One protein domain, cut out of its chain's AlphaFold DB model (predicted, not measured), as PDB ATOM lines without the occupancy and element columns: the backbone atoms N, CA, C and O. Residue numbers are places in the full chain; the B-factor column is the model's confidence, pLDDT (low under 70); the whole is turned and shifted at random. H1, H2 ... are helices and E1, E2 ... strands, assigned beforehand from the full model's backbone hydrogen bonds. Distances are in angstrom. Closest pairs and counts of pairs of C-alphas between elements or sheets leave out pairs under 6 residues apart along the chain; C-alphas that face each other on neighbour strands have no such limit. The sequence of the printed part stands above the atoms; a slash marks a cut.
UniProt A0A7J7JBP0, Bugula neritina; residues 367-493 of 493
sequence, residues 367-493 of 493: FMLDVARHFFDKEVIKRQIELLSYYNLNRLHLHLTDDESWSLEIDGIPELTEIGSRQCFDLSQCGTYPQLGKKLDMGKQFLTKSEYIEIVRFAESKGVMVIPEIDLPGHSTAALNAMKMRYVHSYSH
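AT A GLANCE: This is residues 367 to 493 of the 493 residues of a protein of Bugula neritina (UniProt A0A7J7JBP0). A small three-stranded sheet has helices H1 and H3 side by side over one face and no named helix over the other; beyond the strands' last residues, loops with H2 and H4 make the other end of an elongated whole. Residues 487 to 493, of which 487 to 491 belong to H4, stick out. The printed part has 127 residues, with four named helices and three named strands in the order E1, H1, E2, H2, H3, E3, H4. The sheet, E1 E2 E3, is parallel; the class is mixed, with under half of the residues in named elements. The whole is compact, radius of gyration of the C-alphas 15.3 A, spanning 51 by 31 by 26 A.

HOW THE PARTS SIT: Start at E2, residues 395 to 399, the inner strand between E1, residues 367 to 370, and E3, residues 465 to 469. N 369 and O 397 are within hydrogen-bond range at 2.9 A, as are N 398 and O 467 at 2.8 A. On the same face find H1, residues 378 to 390, and H3, residues 449 to 461, at heights over the sheet of 9.8 A and 9.0 A. They touch, the same way at a shallow tilt of 13 degrees; their closest C-alphas, Ile 385 and Ala 459, are 6.1 A apart. H2, residues 415 to 418, touches H4, residues 477 to 491; their closest C-alphas, Glu 415 and Ala 482, are 5.3 A apart. Neither is on the sheet. E1, H1, E2 and E2, H2, H3, E3 are strand-helix-strand units, parallel neighbour strands joined through helices, with right-handed crossovers. Every O i to N i+4 pair is within range in H1, H3 and H4; H2 is too short for one.

IN THESE COORDINATES: Find C-alpha 367 at (217.672, 118.332, 112.485), where E1 begins. H1 is 18.4 A long, H3 18.6 A; H4 runs 21.4 A to C-alpha 491 at (189.047, 149.002, 119.822).

THE WHOLE: The farthest C-alphas, Tyr 391 and His 493, are 54.4 A apart. The printed part has no cut; the links E2 to H2 and H2 to H3 are long. Residues 491 to 493 have pLDDT under 70.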
ATOM      1  N   PHE A 367     218.914 118.998 112.137       98.25
ATOM      2  CA  PHE A 367     217.672 118.332 112.485       98.25
ATOM      3  C   PHE A 367     216.603 119.403 112.686       98.25
ATOM      4  O   PHE A 367     216.869 120.399 113.363       98.25
ATOM      5  N   MET A 368     215.423 119.211 112.100       98.38
ATOM      6  CA  MET A 368     214.288 120.103 112.310       98.38
ATOM      7  C   MET A 368     213.310 119.481 113.301       98.38
ATOM      8  O   MET A 368     212.940 118.317 113.144       98.38
ATOM      9  N   LEU A 369     212.881 120.258 114.292       98.31
ATOM     10  CA  LEU A 369     211.822 119.885 115.222       98.31
ATOM     11  C   LEU A 369     210.651 120.858 115.081       98.31
ATOM     12  O   LEU A 369     210.813 122.054 115.309       98.31
ATOM     13  N   ASP A 370     209.486 120.321 114.735       98.25
ATOM     14  CA  ASP A 370     208.214 121.040 114.724       98.25
ATOM     15  C   ASP A 370     207.571 120.967 116.108       98.25
ATOM     16  O   ASP A 370     207.213 119.882 116.573       98.25
ATOM     17  N   VAL A 371     207.457 122.124 116.765       97.06
ATOM     18  CA  VAL A 371     206.766 122.262 118.055       97.06
ATOM     19  C   VAL A 371     205.423 122.990 117.929       97.06
ATOM     20  O   VAL A 371     204.719 123.134 118.928       97.06
ATOM     21  N   ALA A 372     205.053 123.435 116.726       96.06
ATOM     22  CA  ALA A 372     203.797 124.123 116.456       96.06
ATOM     23  C   ALA A 372     202.658 123.112 116.252       96.06
ATOM     24  O   ALA A 372     201.627 123.147 116.936       96.06
ATOM     25  N   ARG A 373     202.862 122.122 115.375       94.50
ATOM     26  CA  ARG A 373     201.844 121.099 115.079       94.50
ATOM     27  C   ARG A 373     201.528 120.267 116.297       94.50
ATOM     28  O   ARG A 373     200.358 120.013 116.549       94.50
ATOM     29  N   HIS A 374     202.535 119.892 117.081       92.62
ATOM     30  CA  HIS A 374     202.406 119.271 118.398       92.62
ATOM     31  C   HIS A 374     203.490 119.812 119.319       92.62
ATOM     32  O   HIS A 374     204.668 119.751 118.988       92.62
ATOM     33  N   PHE A 375     203.089 120.328 120.480       95.81
ATOM     34  CA  PHE A 375     204.035 120.945 121.391       95.81
ATOM     35  C   PHE A 375     204.873 119.896 122.125       95.81
ATOM     36  O   PHE A 375     204.339 118.929 122.673       95.81
ATOM     37  N   PHE A 376     206.179 120.141 122.183       95.44
ATOM     38  CA  PHE A 376     207.126 119.409 123.013       95.44
ATOM     39  C   PHE A 376     207.691 120.357 124.064       95.44
ATOM     40  O   PHE A 376     208.105 121.472 123.742       95.44
ATOM     41  N   ASP A 377     207.707 119.921 125.322       95.38
ATOM     42  CA  ASP A 377     208.253 120.738 126.396       95.38
ATOM     43  C   ASP A 377     209.777 120.920 126.279       95.38
ATOM     44  O   ASP A 377     210.483 120.244 125.521       95.38
ATOM     45  N   LYS A 378     210.297 121.857 127.074       97.62
ATOM     46  CA  LYS A 378     211.722 122.186 127.125       97.62
ATOM     47  C   LYS A 378     212.613 120.961 127.357       97.62
ATOM     48  O   LYS A 378     213.690 120.886 126.768       97.62
ATOM     49  N   GLU A 379     212.218 120.031 128.224       98.00
ATOM     50  CA  GLU A 379     213.075 118.897 128.579       98.00
ATOM     51  C   GLU A 379     213.142 117.873 127.439       98.00
ATOM     52  O   GLU A 379     214.214 117.327 127.171       98.00
ATOM     53  N   VAL A 380     212.053 117.690 126.682       97.50
ATOM     54  CA  VAL A 380     212.074 116.910 125.435       97.50
ATOM     55  C   VAL A 380     213.008 117.547 124.404       97.50
ATOM     56  O   VAL A 380     213.827 116.846 123.806       97.50
ATOM     57  N   ILE A 381     212.953 118.872 124.230       98.38
ATOM     58  CA  ILE A 381     213.840 119.589 123.296       98.38
ATOM     59  C   ILE A 381     215.311 119.455 123.725       98.38
ATOM     60  O   ILE A 381     216.176 119.177 122.893       98.38
ATOM     61  N   LYS A 382     215.612 119.586 125.025       98.62
ATOM     62  CA  LYS A 382     216.970 119.387 125.562       98.62
ATOM     63  C   LYS A 382     217.461 117.957 125.349       98.62
ATOM     64  O   LYS A 382     218.584 117.772 124.888       98.62
ATOM     65  N   ARG A 383     216.615 116.949 125.580       98.25
ATOM     66  CA  ARG A 383     216.954 115.552 125.267       98.25
ATOM     67  C   ARG A 383     217.259 115.362 123.781       98.25
ATOM     68  O   ARG A 383     218.202 114.653 123.438       98.25
ATOM     69  N   GLN A 384     216.503 116.011 122.895       98.25
ATOM     70  CA  GLN A 384     216.793 115.971 121.464       98.25
ATOM     71  C   GLN A 384     218.167 116.586 121.163       98.25
ATOM     72  O   GLN A 384     218.953 115.971 120.453       98.25
ATOM     73  N   ILE A 385     218.498 117.740 121.750       98.50
ATOM     74  CA  ILE A 385     219.817 118.389 121.621       98.50
ATOM     75  C   ILE A 385     220.957 117.468 122.072       98.50
ATOM     76  O   ILE A 385     221.993 117.415 121.408       98.50
ATOM     77  N   GLU A 386     220.783 116.725 123.167       96.69
ATOM     78  CA  GLU A 386     221.783 115.748 123.616       96.69
ATOM     79  C   GLU A 386     222.038 114.675 122.560       96.69
ATOM     80  O   GLU A 386     223.195 114.370 122.272       96.69
ATOM     81  N   LEU A 387     220.977 114.156 121.934       96.12
ATOM     82  CA  LEU A 387     221.095 113.194 120.839       96.12
ATOM     83  C   LEU A 387     221.766 113.816 119.610       96.12
ATOM     84  O   LEU A 387     222.621 113.173 119.004       96.12
ATOM     85  N   LEU A 388     221.428 115.060 119.255       96.12
ATOM     86  CA  LEU A 388     222.085 115.762 118.147       96.12
ATOM     87  C   LEU A 388     223.592 115.849 118.384       96.12
ATOM     88  O   LEU A 388     224.364 115.432 117.525       96.12
ATOM     89  N   SER A 389     223.994 116.308 119.568       93.19
ATOM     90  CA  SER A 389     225.399 116.381 119.960       93.19
ATOM     91  C   SER A 389     226.063 115.012 119.911       93.19
ATOM     92  O   SER A 389     227.112 114.887 119.292       93.19
ATOM     93  N   TYR A 390     225.453 113.988 120.514       90.25
ATOM     94  CA  TYR A 390     225.978 112.620 120.544       90.25
ATOM     95  C   TYR A 390     226.253 112.082 119.130       90.25
ATOM     96  O   TYR A 390     227.330 111.566 118.849       90.25
ATOM     97  N   TYR A 391     225.328 112.306 118.192       90.88
ATOM     98  CA  TYR A 391     225.487 111.928 116.784       90.88
ATOM     99  C   TYR A 391     226.176 112.993 115.919       90.88
ATOM    100  O   TYR A 391     226.119 112.924 114.691       90.88
ATOM    101  N   ASN A 392     226.863 113.957 116.536       88.94
ATOM    102  CA  ASN A 392     227.657 114.983 115.866       88.94
ATOM    103  C   ASN A 392     226.866 115.925 114.931       88.94
ATOM    104  O   ASN A 392     227.469 116.600 114.090       88.94
ATOM    105  N   LEU A 393     225.541 116.022 115.073       94.12
ATOM    106  CA  LEU A 393     224.703 117.050 114.443       94.12
ATOM    107  C   LEU A 393     224.878 118.383 115.182       94.12
ATOM    108  O   LEU A 393     225.005 118.414 116.402       94.12
ATOM    109  N   ASN A 394     224.903 119.496 114.449       94.62
ATOM    110  CA  ASN A 394     225.304 120.801 114.994       94.62
ATOM    111  C   ASN A 394     224.299 121.931 114.728       94.62
ATOM    112  O   ASN A 394     224.590 123.095 115.025       94.62
ATOM    113  N   ARG A 395     223.136 121.619 114.150       97.88
ATOM    114  CA  ARG A 395     222.042 122.570 113.926       97.88
ATOM    115  C   ARG A 395     220.721 121.973 114.394       97.88
ATOM    116  O   ARG A 395     220.336 120.895 113.944       97.88
ATOM    117  N   LEU A 396     220.022 122.700 115.255       98.62
ATOM    118  CA  LEU A 396     218.621 122.453 115.573       98.62
ATOM    119  C   LEU A 396     217.791 123.543 114.899       98.62
ATOM    120  O   LEU A 396     217.799 124.685 115.349       98.62
ATOM    121  N   HIS A 397     217.092 123.190 113.826       98.69
ATOM    122  CA  HIS A 397     216.081 124.051 113.229       98.69
ATOM    123  C   HIS A 397     214.783 123.878 114.024       98.69
ATOM    124  O   HIS A 397     214.186 122.804 114.019       98.69
ATOM    125  N   LEU A 398     214.393 124.894 114.784       98.44
ATOM    126  CA  LEU A 398     213.225 124.832 115.651       98.44
ATOM    127  C   LEU A 398     212.074 125.590 114.993       98.44
ATOM    128  O   LEU A 398     212.074 126.821 114.965       98.44
ATOM    129  N   HIS A 399     211.114 124.833 114.471       98.56
ATOM    130  CA  HIS A 399     209.914 125.339 113.817       98.56
ATOM    131  C   HIS A 399     208.864 125.656 114.889       98.56
ATOM    132  O   HIS A 399     208.266 124.754 115.485       98.56
ATOM    133  N   LEU A 400     208.736 126.948 115.212       98.38
ATOM    134  CA  LEU A 400     208.042 127.442 116.409       98.38
ATOM    135  C   LEU A 400     206.592 127.862 116.154       98.38
ATOM    136  O   LEU A 400     205.831 128.037 117.112       98.38
ATOM    137  N   THR A 401     206.219 128.084 114.895       98.06
ATOM    138  CA  THR A 401     204.930 128.675 114.526       98.06
ATOM    139  C   THR A 401     204.396 128.036 113.262       98.06
ATOM    140  O   THR A 401     205.153 127.882 112.310       98.06
ATOM    141  N   ASP A 402     203.097 127.760 113.241       98.00
ATOM    142  CA  ASP A 402     202.397 127.325 112.038       98.00
ATOM    143  C   ASP A 402     200.909 127.717 112.089       98.00
ATOM    144  O   ASP A 402     200.468 128.458 112.975       98.00
ATOM    145  N   ASP A 403     200.102 127.184 111.170       96.94
ATOM    146  CA  ASP A 403     198.657 127.351 111.171       96.94
ATOM    147  C   ASP A 403     198.033 126.882 112.484       96.94
ATOM    148  O   ASP A 403     197.178 127.577 113.032       96.94
ATOM    149  N   GLU A 404     198.465 125.735 113.015       95.44
ATOM    150  CA  GLU A 404     197.813 125.083 114.150       95.44
ATOM    151  C   GLU A 404     198.173 125.670 115.518       95.44
ATOM    152  O   GLU A 404     197.427 125.432 116.478       95.44
ATOM    153  N   SER A 405     199.307 126.368 115.636       95.75
ATOM    154  CA  SER A 405     199.786 126.900 116.914       95.75
ATOM    155  C   SER A 405     200.887 127.947 116.762       95.75
ATOM    156  O   SER A 405     201.728 127.877 115.868       95.75
ATOM    157  N   TRP A 406     200.952 128.846 117.742       97.88
ATOM    158  CA  TRP A 406     202.113 129.680 118.034       97.88
ATOM    159  C   TRP A 406     202.754 129.253 119.363       97.88
ATOM    160  O   TRP A 406     202.135 129.370 120.422       97.88
ATOM    161  N   SER A 407     204.002 128.778 119.334       97.62
ATOM    162  CA  SER A 407     204.611 128.067 120.472       97.62
ATOM    163  C   SER A 407     205.798 128.783 121.133       97.62
ATOM    164  O   SER A 407     206.589 128.141 121.827       97.62
ATOM    165  N   LEU A 408     205.900 130.111 121.007       98.25
ATOM    166  CA  LEU A 408     206.932 130.922 121.671       98.25
ATOM    167  C   LEU A 408     206.360 132.189 122.323       98.25
ATOM    168  O   LEU A 408     205.679 132.978 121.686       98.25
ATOM    169  N   GLU A 409     206.684 132.454 123.580       98.31
ATOM    170  CA  GLU A 409     206.333 133.720 124.228       98.31
ATOM    171  C   GLU A 409     207.100 134.912 123.629       98.31
ATOM    172  O   GLU A 409     208.328 134.881 123.524       98.31
ATOM    173  N   ILE A 410     206.372 135.983 123.288       97.88
ATOM    174  CA  ILE A 410     206.925 137.244 122.780       97.88
ATOM    175  C   ILE A 410     206.462 138.404 123.662       97.88
ATOM    176  O   ILE A 410     205.266 138.680 123.780       97.88
ATOM    177  N   ASP A 411     207.422 139.126 124.242       96.88
ATOM    178  CA  ASP A 411     207.139 140.304 125.062       96.88
ATOM    179  C   ASP A 411     206.358 141.363 124.263       96.88
ATOM    180  O   ASP A 411     206.705 141.703 123.131       96.88
ATOM    181  N   GLY A 412     205.304 141.914 124.870       96.19
ATOM    182  CA  GLY A 412     204.455 142.949 124.265       96.19
ATOM    183  C   GLY A 412     203.320 142.425 123.377       96.19
ATOM    184  O   GLY A 412     202.417 143.203 123.043       96.19
ATOM    185  N   ILE A 413     203.320 141.126 123.048       96.50
ATOM    186  CA  ILE A 413     202.293 140.479 122.221       96.50
ATOM    187  C   ILE A 413     201.812 139.158 122.872       96.50
ATOM    188  O   ILE A 413     201.994 138.078 122.304       96.50
ATOM    189  N   PRO A 414     201.203 139.218 124.074       96.44
ATOM    190  CA  PRO A 414     200.789 138.024 124.816       96.44
ATOM    191  C   PRO A 414     199.703 137.207 124.102       96.44
ATOM    192  O   PRO A 414     199.616 135.998 124.301       96.44
ATOM    193  N   GLU A 415     198.909 137.816 123.216       96.94
ATOM    194  CA  GLU A 415     197.827 137.126 122.506       96.94
ATOM    195  C   GLU A 415     198.345 135.983 121.623       96.94
ATOM    196  O   GLU A 415     197.628 135.007 121.394       96.94
ATOM    197  N   LEU A 416     199.598 136.065 121.158       97.56
ATOM    198  CA  LEU A 416     200.221 134.997 120.379       97.56
ATOM    199  C   LEU A 416     200.265 133.678 121.160       97.56
ATOM    200  O   LEU A 416     200.004 132.631 120.584       97.56
ATOM    201  N   THR A 417     200.499 133.707 122.471       97.00
ATOM    202  CA  THR A 417     200.481 132.494 123.302       97.00
ATOM    203  C   THR A 417     199.158 132.298 124.039       97.00
ATOM    204  O   THR A 417     198.700 131.168 124.170       97.00
ATOM    205  N   GLU A 418     198.480 133.360 124.478       95.19
ATOM    206  CA  GLU A 418     197.184 133.243 125.165       95.19
ATOM    207  C   GLU A 418     196.067 132.714 124.256       95.19
ATOM    208  O   GLU A 418     195.206 131.965 124.722       95.19
ATOM    209  N   ILE A 419     196.102 133.082 122.970       95.69
ATOM    210  CA  ILE A 419     195.150 132.652 121.940       95.69
ATOM    211  C   ILE A 419     195.842 131.704 120.963       95.69
ATOM    212  O   ILE A 419     195.399 130.569 120.796       95.69
ATOM    213  N   GLY A 420     196.938 132.147 120.339       96.44
ATOM    214  CA  GLY A 420     197.570 131.440 119.222       96.44
ATOM    215  C   GLY A 420     198.133 130.059 119.572       96.44
ATOM    216  O   GLY A 420     198.172 129.201 118.700       96.44
ATOM    217  N   SER A 421     198.494 129.786 120.830       95.69
ATOM    218  CA  SER A 421     198.957 128.447 121.239       95.69
ATOM    219  C   SER A 421     197.819 127.475 121.583       95.69
ATOM    220  O   SER A 421     198.078 126.338 121.989       95.69
ATOM    221  N   ARG A 422     196.562 127.932 121.570       93.81
ATOM    222  CA  ARG A 422     195.409 127.165 122.058       93.81
ATOM    223  C   ARG A 422     194.542 126.703 120.905       93.81
ATOM    224  O   ARG A 422     194.356 127.416 119.921       93.81
ATOM    225  N   GLN A 423     193.939 125.534 121.092       93.62
ATOM    226  CA  GLN A 423     192.945 124.979 120.184       93.62
ATOM    227  C   GLN A 423     191.658 124.715 120.955       93.62
ATOM    228  O   GLN A 423     191.701 124.205 122.073       93.62
ATOM    229  N   CYS A 424     190.515 125.087 120.388       92.44
ATOM    230  CA  CYS A 424     189.214 124.945 121.037       92.44
ATOM    231  C   CYS A 424     188.068 125.078 120.025       92.44
ATOM    232  O   CYS A 424     188.270 125.415 118.864       92.44
ATOM    233  N   PHE A 425     186.833 124.808 120.446       91.19
ATOM    234  CA  PHE A 425     185.668 124.901 119.555       91.19
ATOM    235  C   PHE A 425     185.058 126.313 119.448       91.19
ATOM    236  O   PHE A 425     184.015 126.468 118.812       91.19
ATOM    237  N   ASP A 426     185.692 127.322 120.048       90.56
ATOM    238  CA  ASP A 426     185.276 128.727 120.035       90.56
ATOM    239  C   ASP A 426     186.461 129.631 119.660       90.56
ATOM    240  O   ASP A 426     187.266 129.999 120.511       90.56
ATOM    241  N   LEU A 427     186.559 130.020 118.385       89.12
ATOM    242  CA  LEU A 427     187.668 130.833 117.863       89.12
ATOM    243  C   LEU A 427     187.801 132.226 118.508       89.12
ATOM    244  O   LEU A 427     188.793 132.907 118.268       89.12
ATOM    245  N   SER A 428     186.844 132.666 119.334       87.81
ATOM    246  CA  SER A 428     187.031 133.871 120.154       87.81
ATOM    247  C   SER A 428     187.972 133.650 121.349       87.81
ATOM    248  O   SER A 428     188.409 134.612 121.974       87.81
ATOM    249  N   GLN A 429     188.305 132.394 121.664       89.75
ATOM    250  CA  GLN A 429     189.105 131.999 122.828       89.75
ATOM    251  C   GLN A 429     190.376 131.213 122.459       89.75
ATOM    252  O   GLN A 429     191.131 130.811 123.346       89.75
ATOM    253  N   CYS A 430     190.617 130.955 121.172       93.25
ATOM    254  CA  CYS A 430     191.738 130.140 120.708       93.25
ATOM    255  C   CYS A 430     192.153 130.473 119.272       93.25
ATOM    256  O   CYS A 430     191.392 131.055 118.503       93.25
ATOM    257  N   GLY A 431     193.383 130.094 118.919       92.81
ATOM    258  CA  GLY A 431     193.973 130.349 117.611       92.81
ATOM    259  C   GLY A 431     193.342 129.505 116.511       92.81
ATOM    260  O   GLY A 431     193.169 129.997 115.401       92.81
ATOM    261  N   THR A 432     192.961 128.261 116.810       94.88
ATOM    262  CA  THR A 432     192.379 127.334 115.828       94.88
ATOM    263  C   THR A 432     191.350 126.380 116.434       94.88
ATOM    264  O   THR A 432     191.272 126.183 117.649       94.88
ATOM    265  N   TYR A 433     190.553 125.749 115.565       94.44
ATOM    266  CA  TYR A 433     189.804 124.544 115.929       94.44
ATOM    267  C   TYR A 433     190.755 123.391 116.271       94.44
ATOM    268  O   TYR A 433     191.890 123.417 115.809       94.44
ATOM    269  N   PRO A 434     190.320 122.351 117.007       94.00
ATOM    270  CA  PRO A 434     191.175 121.205 117.320       94.00
ATOM    271  C   PRO A 434     191.708 120.534 116.056       94.00
ATOM    272  O   PRO A 434     190.933 120.079 115.213       94.00
ATOM    273  N   GLN A 435     193.032 120.469 115.943       94.44
ATOM    274  CA  GLN A 435     193.747 119.883 114.816       94.44
ATOM    275  C   GLN A 435     194.480 118.612 115.246       94.44
ATOM    276  O   GLN A 435     194.769 118.396 116.422       94.44
ATOM    277  N   LEU A 436     194.788 117.768 114.263       93.44
ATOM    278  CA  LEU A 436     195.628 116.572 114.386       93.44
ATOM    279  C   LEU A 436     195.227 115.612 115.520       93.44
ATOM    280  O   LEU A 436     196.072 114.945 116.110       93.44
ATOM    281  N   GLY A 437     193.932 115.559 115.845       90.12
ATOM    282  CA  GLY A 437     193.418 114.704 116.913       90.12
ATOM    283  C   GLY A 437     193.970 115.055 118.294       90.12
ATOM    284  O   GLY A 437     194.095 114.169 119.135       90.12
ATOM    285  N   LYS A 438     194.334 116.317 118.553       88.19
ATOM    286  CA  LYS A 438     194.752 116.753 119.889       88.19
ATOM    287  C   LYS A 438     193.587 116.747 120.873       88.19
ATOM    288  O   LYS A 438     192.468 117.144 120.548       88.19
ATOM    289  N   LYS A 439     193.885 116.383 122.122       87.88
ATOM    290  CA  LYS A 439     192.987 116.670 123.244       87.88
ATOM    291  C   LYS A 439     192.956 118.170 123.515       87.88
ATOM    292  O   LYS A 439     193.934 118.875 123.293       87.88
ATOM    293  N   LEU A 440     191.836 118.635 124.053       84.50
ATOM    294  CA  LEU A 440     191.653 120.036 124.432       84.50
ATOM    295  C   LEU A 440     192.333 120.429 125.753       84.50
ATOM    296  O   LEU A 440     192.688 121.589 125.928       84.50
ATOM    297  N   ASP A 441     192.520 119.491 126.682       76.88
ATOM    298  CA  ASP A 441     193.073 119.769 128.014       76.88
ATOM    299  C   ASP A 441     194.562 119.400 128.084       76.88
ATOM    300  O   ASP A 441     194.939 118.354 128.609       76.88
ATOM    301  N   MET A 442     195.409 120.219 127.452       76.75
ATOM    302  CA  MET A 442     196.845 119.930 127.267       76.75
ATOM    303  C   MET A 442     197.773 120.895 128.026       76.75
ATOM    304  O   MET A 442     198.986 120.896 127.813       76.75
ATOM    305  N   GLY A 443     197.233 121.728 128.920       86.56
ATOM    306  CA  GLY A 443     198.023 122.695 129.687       86.56
ATOM    307  C   GLY A 443     198.767 123.710 128.805       86.56
ATOM    308  O   GLY A 443     198.234 124.198 127.810       86.56
ATOM    309  N   LYS A 444     200.003 124.069 129.186       93.31
ATOM    310  CA  LYS A 444     200.843 125.022 128.438       93.31
ATOM    311  C   LYS A 444     201.353 124.387 127.135       93.31
ATOM    312  O   LYS A 444     201.926 123.306 127.171       93.31
ATOM    313  N   GLN A 445     201.186 125.089 126.013       94.75
ATOM    314  CA  GLN A 445     201.532 124.621 124.657       94.75
ATOM    315  C   GLN A 445     202.558 125.532 123.947       94.75
ATOM    316  O   GLN A 445     202.608 125.618 122.720       94.75
ATOM    317  N   PHE A 446     203.359 126.258 124.727       97.75
ATOM    318  CA  PHE A 446     204.377 127.181 124.234       97.75
ATOM    319  C   PHE A 446     205.577 127.230 125.185       97.75
ATOM    320  O   PHE A 446     205.460 126.929 126.379       97.75
ATOM    321  N   LEU A 447     206.728 127.634 124.650       98.50
ATOM    322  CA  LEU A 447     207.931 127.931 125.421       98.50
ATOM    323  C   LEU A 447     207.848 129.346 125.978       98.50
ATOM    324  O   LEU A 447     207.601 130.297 125.232       98.50
ATOM    325  N   THR A 448     208.114 129.503 127.272       98.31
ATOM    326  CA  THR A 448     208.354 130.838 127.826       98.31
ATOM    327  C   THR A 448     209.679 131.389 127.308       98.31
ATOM    328  O   THR A 448     210.579 130.646 126.896       98.31
ATOM    329  N   LYS A 449     209.856 132.707 127.398       98.06
ATOM    330  CA  LYS A 449     211.118 133.365 127.038       98.06
ATOM    331  C   LYS A 449     212.303 132.786 127.820       98.06
ATOM    332  O   LYS A 449     213.374 132.563 127.259       98.06
ATOM    333  N   SER A 450     212.114 132.528 129.116       98.44
ATOM    334  CA  SER A 450     213.147 131.936 129.973       98.44
ATOM    335  C   SER A 450     213.499 130.507 129.559       98.44
ATOM    336  O   SER A 450     214.682 130.169 129.512       98.44
ATOM    337  N   GLU A 451     212.503 129.692 129.205       98.56
ATOM    338  CA  GLU A 451     212.713 128.328 128.714       98.56
ATOM    339  C   GLU A 451     213.465 128.322 127.384       98.56
ATOM    340  O   GLU A 451     214.419 127.562 127.228       98.56
ATOM    341  N   TYR A 452     213.097 129.204 126.453       98.56
ATOM    342  CA  TYR A 452     213.785 129.324 125.172       98.56
ATOM    343  C   TYR A 452     215.254 129.751 125.339       98.56
ATOM    344  O   TYR A 452     216.146 129.159 124.732       98.56
ATOM    345  N   ILE A 453     215.544 130.717 126.222       98.56
ATOM    346  CA  ILE A 453     216.928 131.118 126.544       98.56
ATOM    347  C   ILE A 453     217.725 129.946 127.134       98.56
ATOM    348  O   ILE A 453     218.898 129.767 126.796       98.56
ATOM    349  N   GLU A 454     217.115 129.146 128.011       98.62
ATOM    350  CA  GLU A 454     217.760 127.953 128.568       98.62
ATOM    351  C   GLU A 454     218.082 126.924 127.478       98.62
ATOM    352  O   GLU A 454     219.193 126.396 127.464       98.62
ATOM    353  N   ILE A 455     217.161 126.689 126.536       98.69
ATOM    354  CA  ILE A 455     217.374 125.796 125.387       98.69
ATOM    355  C   ILE A 455     218.564 126.263 124.552       98.69
ATOM    356  O   ILE A 455     219.439 125.456 124.248       98.69
ATOM    357  N   VAL A 456     218.629 127.553 124.211       98.62
ATOM    358  CA  VAL A 456     219.722 128.109 123.395       98.62
ATOM    359  C   VAL A 456     221.073 127.940 124.094       98.62
ATOM    360  O   VAL A 456     222.019 127.451 123.479       98.62
ATOM    361  N   ARG A 457     221.161 128.264 125.391       98.50
ATOM    362  CA  ARG A 457     222.396 128.085 126.180       98.50
ATOM    363  C   ARG A 457     222.793 126.619 126.309       98.50
ATOM    364  O   ARG A 457     223.972 126.279 126.241       98.50
ATOM    365  N   PHE A 458     221.813 125.741 126.507       98.50
ATOM    366  CA  PHE A 458     222.060 124.311 126.589       98.50
ATOM    367  C   PHE A 458     222.572 123.765 125.253       98.50
ATOM    368  O   PHE A 458     223.581 123.064 125.241       98.50
ATOM    369  N   ALA A 459     221.950 124.143 124.135       98.19
ATOM    370  CA  ALA A 459     222.405 123.794 122.794       98.19
ATOM    371  C   ALA A 459     223.843 124.260 122.538       98.19
ATOM    372  O   ALA A 459     224.675 123.459 122.111       98.19
ATOM    373  N   GLU A 460     224.167 125.502 122.900       96.88
ATOM    374  CA  GLU A 460     225.519 126.052 122.782       96.88
ATOM    375  C   GLU A 460     226.540 125.231 123.583       96.88
ATOM    376  O   GLU A 460     227.577 124.841 123.044       96.88
ATOM    377  N   SER A 461     226.212 124.857 124.827       95.31
ATOM    378  CA  SER A 461     227.071 123.991 125.659       95.31
ATOM    379  C   SER A 461     227.315 122.597 125.059       95.31
ATOM    380  O   SER A 461     228.252 121.903 125.450       95.31
ATOM    381  N   LYS A 462     226.475 122.194 124.100       94.75
ATOM    382  CA  LYS A 462     226.532 120.928 123.365       94.75
ATOM    383  C   LYS A 462     227.034 121.099 121.926       94.75
ATOM    384  O   LYS A 462     226.943 120.168 121.135       94.75
ATOM    385  N   GLY A 463     227.548 122.275 121.557       92.88
ATOM    386  CA  GLY A 463     228.037 122.543 120.201       92.88
ATOM    387  C   GLY A 463     226.943 122.546 119.123       92.88
ATOM    388  O   GLY A 463     227.246 122.356 117.943       92.88
ATOM    389  N   VAL A 464     225.684 122.753 119.518       96.94
ATOM    390  CA  VAL A 464     224.512 122.820 118.638       96.94
ATOM    391  C   VAL A 464     224.028 124.267 118.552       96.94
ATOM    392  O   VAL A 464     223.756 124.908 119.562       96.94
ATOM    393  N   MET A 465     223.869 124.786 117.337       98.00
ATOM    394  CA  MET A 465     223.259 126.098 117.107       98.00
ATOM    395  C   MET A 465     221.754 125.944 116.870       98.00
ATOM    396  O   MET A 465     221.338 125.159 116.016       98.00
ATOM    397  N   VAL A 466     220.952 126.711 117.609       98.62
ATOM    398  CA  VAL A 466     219.499 126.804 117.414       98.62
ATOM    399  C   VAL A 466     219.202 127.825 116.320       98.62
ATOM    400  O   VAL A 466     219.662 128.963 116.391       98.62
ATOM    401  N   ILE A 467     218.424 127.420 115.322       98.56
ATOM    402  CA  ILE A 467     217.885 128.276 114.266       98.56
ATOM    403  C   ILE A 467     216.375 128.356 114.505       98.56
ATOM    404  O   ILE A 467     215.704 127.343 114.308       98.56
ATOM    405  N   PRO A 468     215.831 129.490 114.975       98.12
ATOM    406  CA  PRO A 468     214.389 129.651 115.109       98.12
ATOM    407  C   PRO A 468     213.739 129.905 113.753       98.12
ATOM    408  O   PRO A 468     214.246 130.699 112.961       98.12
ATOM    409  N   GLU A 469     212.573 129.310 113.543       98.44
ATOM    410  CA  GLU A 469     211.693 129.627 112.423       98.44
ATOM    411  C   GLU A 469     210.370 130.199 112.924       98.44
ATOM    412  O   GLU A 469     209.693 129.608 113.767       98.44
ATOM    413  N   ILE A 470     210.044 131.370 112.375       97.75
ATOM    414  CA  ILE A 470     208.725 131.991 112.406       97.75
ATOM    415  C   ILE A 470     208.240 131.984 110.954       97.75
ATOM    416  O   ILE A 470     208.751 132.762 110.143       97.75
ATOM    417  N   ASP A 471     207.334 131.069 110.618       95.62
ATOM    418  CA  ASP A 471     206.918 130.818 109.235       95.62
ATOM    419  C   ASP A 471     205.919 131.879 108.745       95.62
ATOM    420  O   ASP A 471     204.933 132.190 109.417       95.62
ATOM    421  N   LEU A 472     206.224 132.492 107.597       94.19
ATOM    422  CA  LEU A 472     205.490 133.600 106.981       94.19
ATOM    423  C   LEU A 472     205.759 133.626 105.458       94.19
ATOM    424  O   LEU A 472     206.892 133.387 105.033       94.19
ATOM    425  N   PRO A 473     204.789 134.025 104.601       94.44
ATOM    426  CA  PRO A 473     203.436 134.496 104.923       94.44
ATOM    427  C   PRO A 473     202.360 133.392 104.956       94.44
ATOM    428  O   PRO A 473     201.212 133.684 105.281       94.44
ATOM    429  N   GLY A 474     202.694 132.159 104.554       94.19
ATOM    430  CA  GLY A 474     201.845 130.983 104.780       94.19
ATOM    431  C   GLY A 474     201.922 130.529 106.239       94.19
ATOM    432  O   GLY A 474     202.592 131.182 107.032       94.19
ATOM    433  N   HIS A 475     201.242 129.436 106.602       96.31
ATOM    434  CA  HIS A 475     201.439 128.792 107.911       96.31
ATOM    435  C   HIS A 475     201.272 129.749 109.105       96.31
ATOM    436  O   HIS A 475     202.069 129.799 110.034       96.31
ATOM    437  N   SER A 476     200.233 130.581 109.044       96.62
ATOM    438  CA  SER A 476     200.094 131.772 109.893       96.62
ATOM    439  C   SER A 476     198.733 131.883 110.574       96.62
ATOM    440  O   SER A 476     198.451 132.896 111.218       96.62
ATOM    441  N   THR A 477     197.851 130.891 110.433       95.94
ATOM    442  CA  THR A 477     196.464 130.974 110.926       95.94
ATOM    443  C   THR A 477     196.384 131.274 112.427       95.94
ATOM    444  O   THR A 477     195.659 132.195 112.822       95.94
ATOM    445  N   ALA A 478     197.178 130.593 113.260       95.94
ATOM    446  CA  ALA A 478     197.247 130.851 114.699       95.94
ATOM    447  C   ALA A 478     197.656 132.299 115.022       95.94
ATOM    448  O   ALA A 478     197.002 132.967 115.828       95.94
ATOM    449  N   ALA A 479     198.696 132.809 114.352       96.56
ATOM    450  CA  ALA A 479     199.168 134.182 114.523       96.56
ATOM    451  C   ALA A 479     198.109 135.203 114.077       96.56
ATOM    452  O   ALA A 479     197.820 136.165 114.792       96.56
ATOM    453  N   LEU A 480     197.478 134.979 112.921       95.75
ATOM    454  CA  LEU A 480     196.441 135.857 112.383       95.75
ATOM    455  C   LEU A 480     195.231 135.938 113.313       95.75
ATOM    456  O   LEU A 480     194.722 137.033 113.554       95.75
ATOM    457  N   ASN A 481     194.766 134.810 113.849       95.38
ATOM    458  CA  ASN A 481     193.623 134.799 114.757       95.38
ATOM    459  C   ASN A 481     193.961 135.454 116.104       95.38
ATOM    460  O   ASN A 481     193.173 136.266 116.588       95.38
ATOM    461  N   ALA A 482     195.165 135.234 116.640       95.81
ATOM    462  CA  ALA A 482     195.650 135.969 117.808       95.81
ATOM    463  C   ALA A 482     195.667 137.493 117.572       95.81
ATOM    464  O   ALA A 482     195.172 138.263 118.399       95.81
ATOM    465  N   MET A 483     196.177 137.948 116.423       96.00
ATOM    466  CA  MET A 483     196.251 139.383 116.110       96.00
ATOM    467  C   MET A 483     194.886 140.011 115.825       96.00
ATOM    468  O   MET A 483     194.667 141.171 116.179       96.00
ATOM    469  N   LYS A 484     193.930 139.254 115.272       94.44
ATOM    470  CA  LYS A 484     192.529 139.699 115.183       94.44
ATOM    471  C   LYS A 484     191.935 139.934 116.572       94.44
ATOM    472  O   LYS A 484     191.289 140.959 116.774       94.44
ATOM    473  N   MET A 485     192.183 139.040 117.531       91.44
ATOM    474  CA  MET A 485     191.695 139.212 118.905       91.44
ATOM    475  C   MET A 485     192.322 140.427 119.588       91.44
ATOM    476  O   MET A 485     191.603 141.242 120.168       91.44
ATOM    477  N   ARG A 486     193.636 140.621 119.425       93.62
ATOM    478  CA  ARG A 486     194.328 141.835 119.882       93.62
ATOM    479  C   ARG A 486     193.693 143.109 119.320       93.62
ATOM    480  O   ARG A 486     193.460 144.067 120.057       93.62
ATOM    481  N   TYR A 487     193.398 143.119 118.018       93.75
ATOM    482  CA  TYR A 487     192.733 144.244 117.362       93.75
ATOM    483  C   TYR A 487     191.350 144.505 117.976       93.75
ATOM    484  O   TYR A 487     191.067 145.628 118.378       93.75
ATOM    485  N   VAL A 488     190.512 143.476 118.129       88.19
ATOM    486  CA  VAL A 488     189.168 143.622 118.718       88.19
ATOM    487  C   VAL A 488     189.230 144.178 120.145       88.19
ATOM    488  O   VAL A 488     188.470 145.091 120.466       88.19
ATOM    489  N   HIS A 489     190.149 143.694 120.985       82.94
ATOM    490  CA  HIS A 489     190.320 144.199 122.354       82.94
ATOM    491  C   HIS A 489     190.800 145.654 122.397       82.94
ATOM    492  O   HIS A 489     190.351 146.424 123.238       82.94
ATOM    493  N   SER A 490     191.661 146.055 121.461       79.81
ATOM    494  CA  SER A 490     192.207 147.418 121.419       79.81
ATOM    495  C   SER A 490     191.174 148.481 121.017       79.81
ATOM    496  O   SER A 490     191.374 149.647 121.326       79.81
ATOM    497  N   TYR A 491     190.096 148.094 120.321       68.62
ATOM    498  CA  TYR A 491     189.047 149.002 119.822       68.62
ATOM    499  C   TYR A 491     187.695 148.863 120.545       68.62
ATOM    500  O   TYR A 491     186.726 149.528 120.178       68.62
ATOM    501  N   SER A 492     187.598 147.978 121.540       61.19
ATOM    502  CA  SER A 492     186.416 147.831 122.405       61.19
ATOM    503  C   SER A 492     186.559 148.566 123.749       61.19
ATOM    504  O   SER A 492     185.690 148.455 124.618       61.19
ATOM    505  N   HIS A 493     187.634 149.337 123.909       44.59
ATOM    506  CA  HIS A 493     187.859 150.347 124.946       44.59
ATOM    507  C   HIS A 493     188.059 151.702 124.269       44.59
ATOM    508  O   HIS A 493     187.729 152.720 124.919       44.59
TER     509      HIS A 493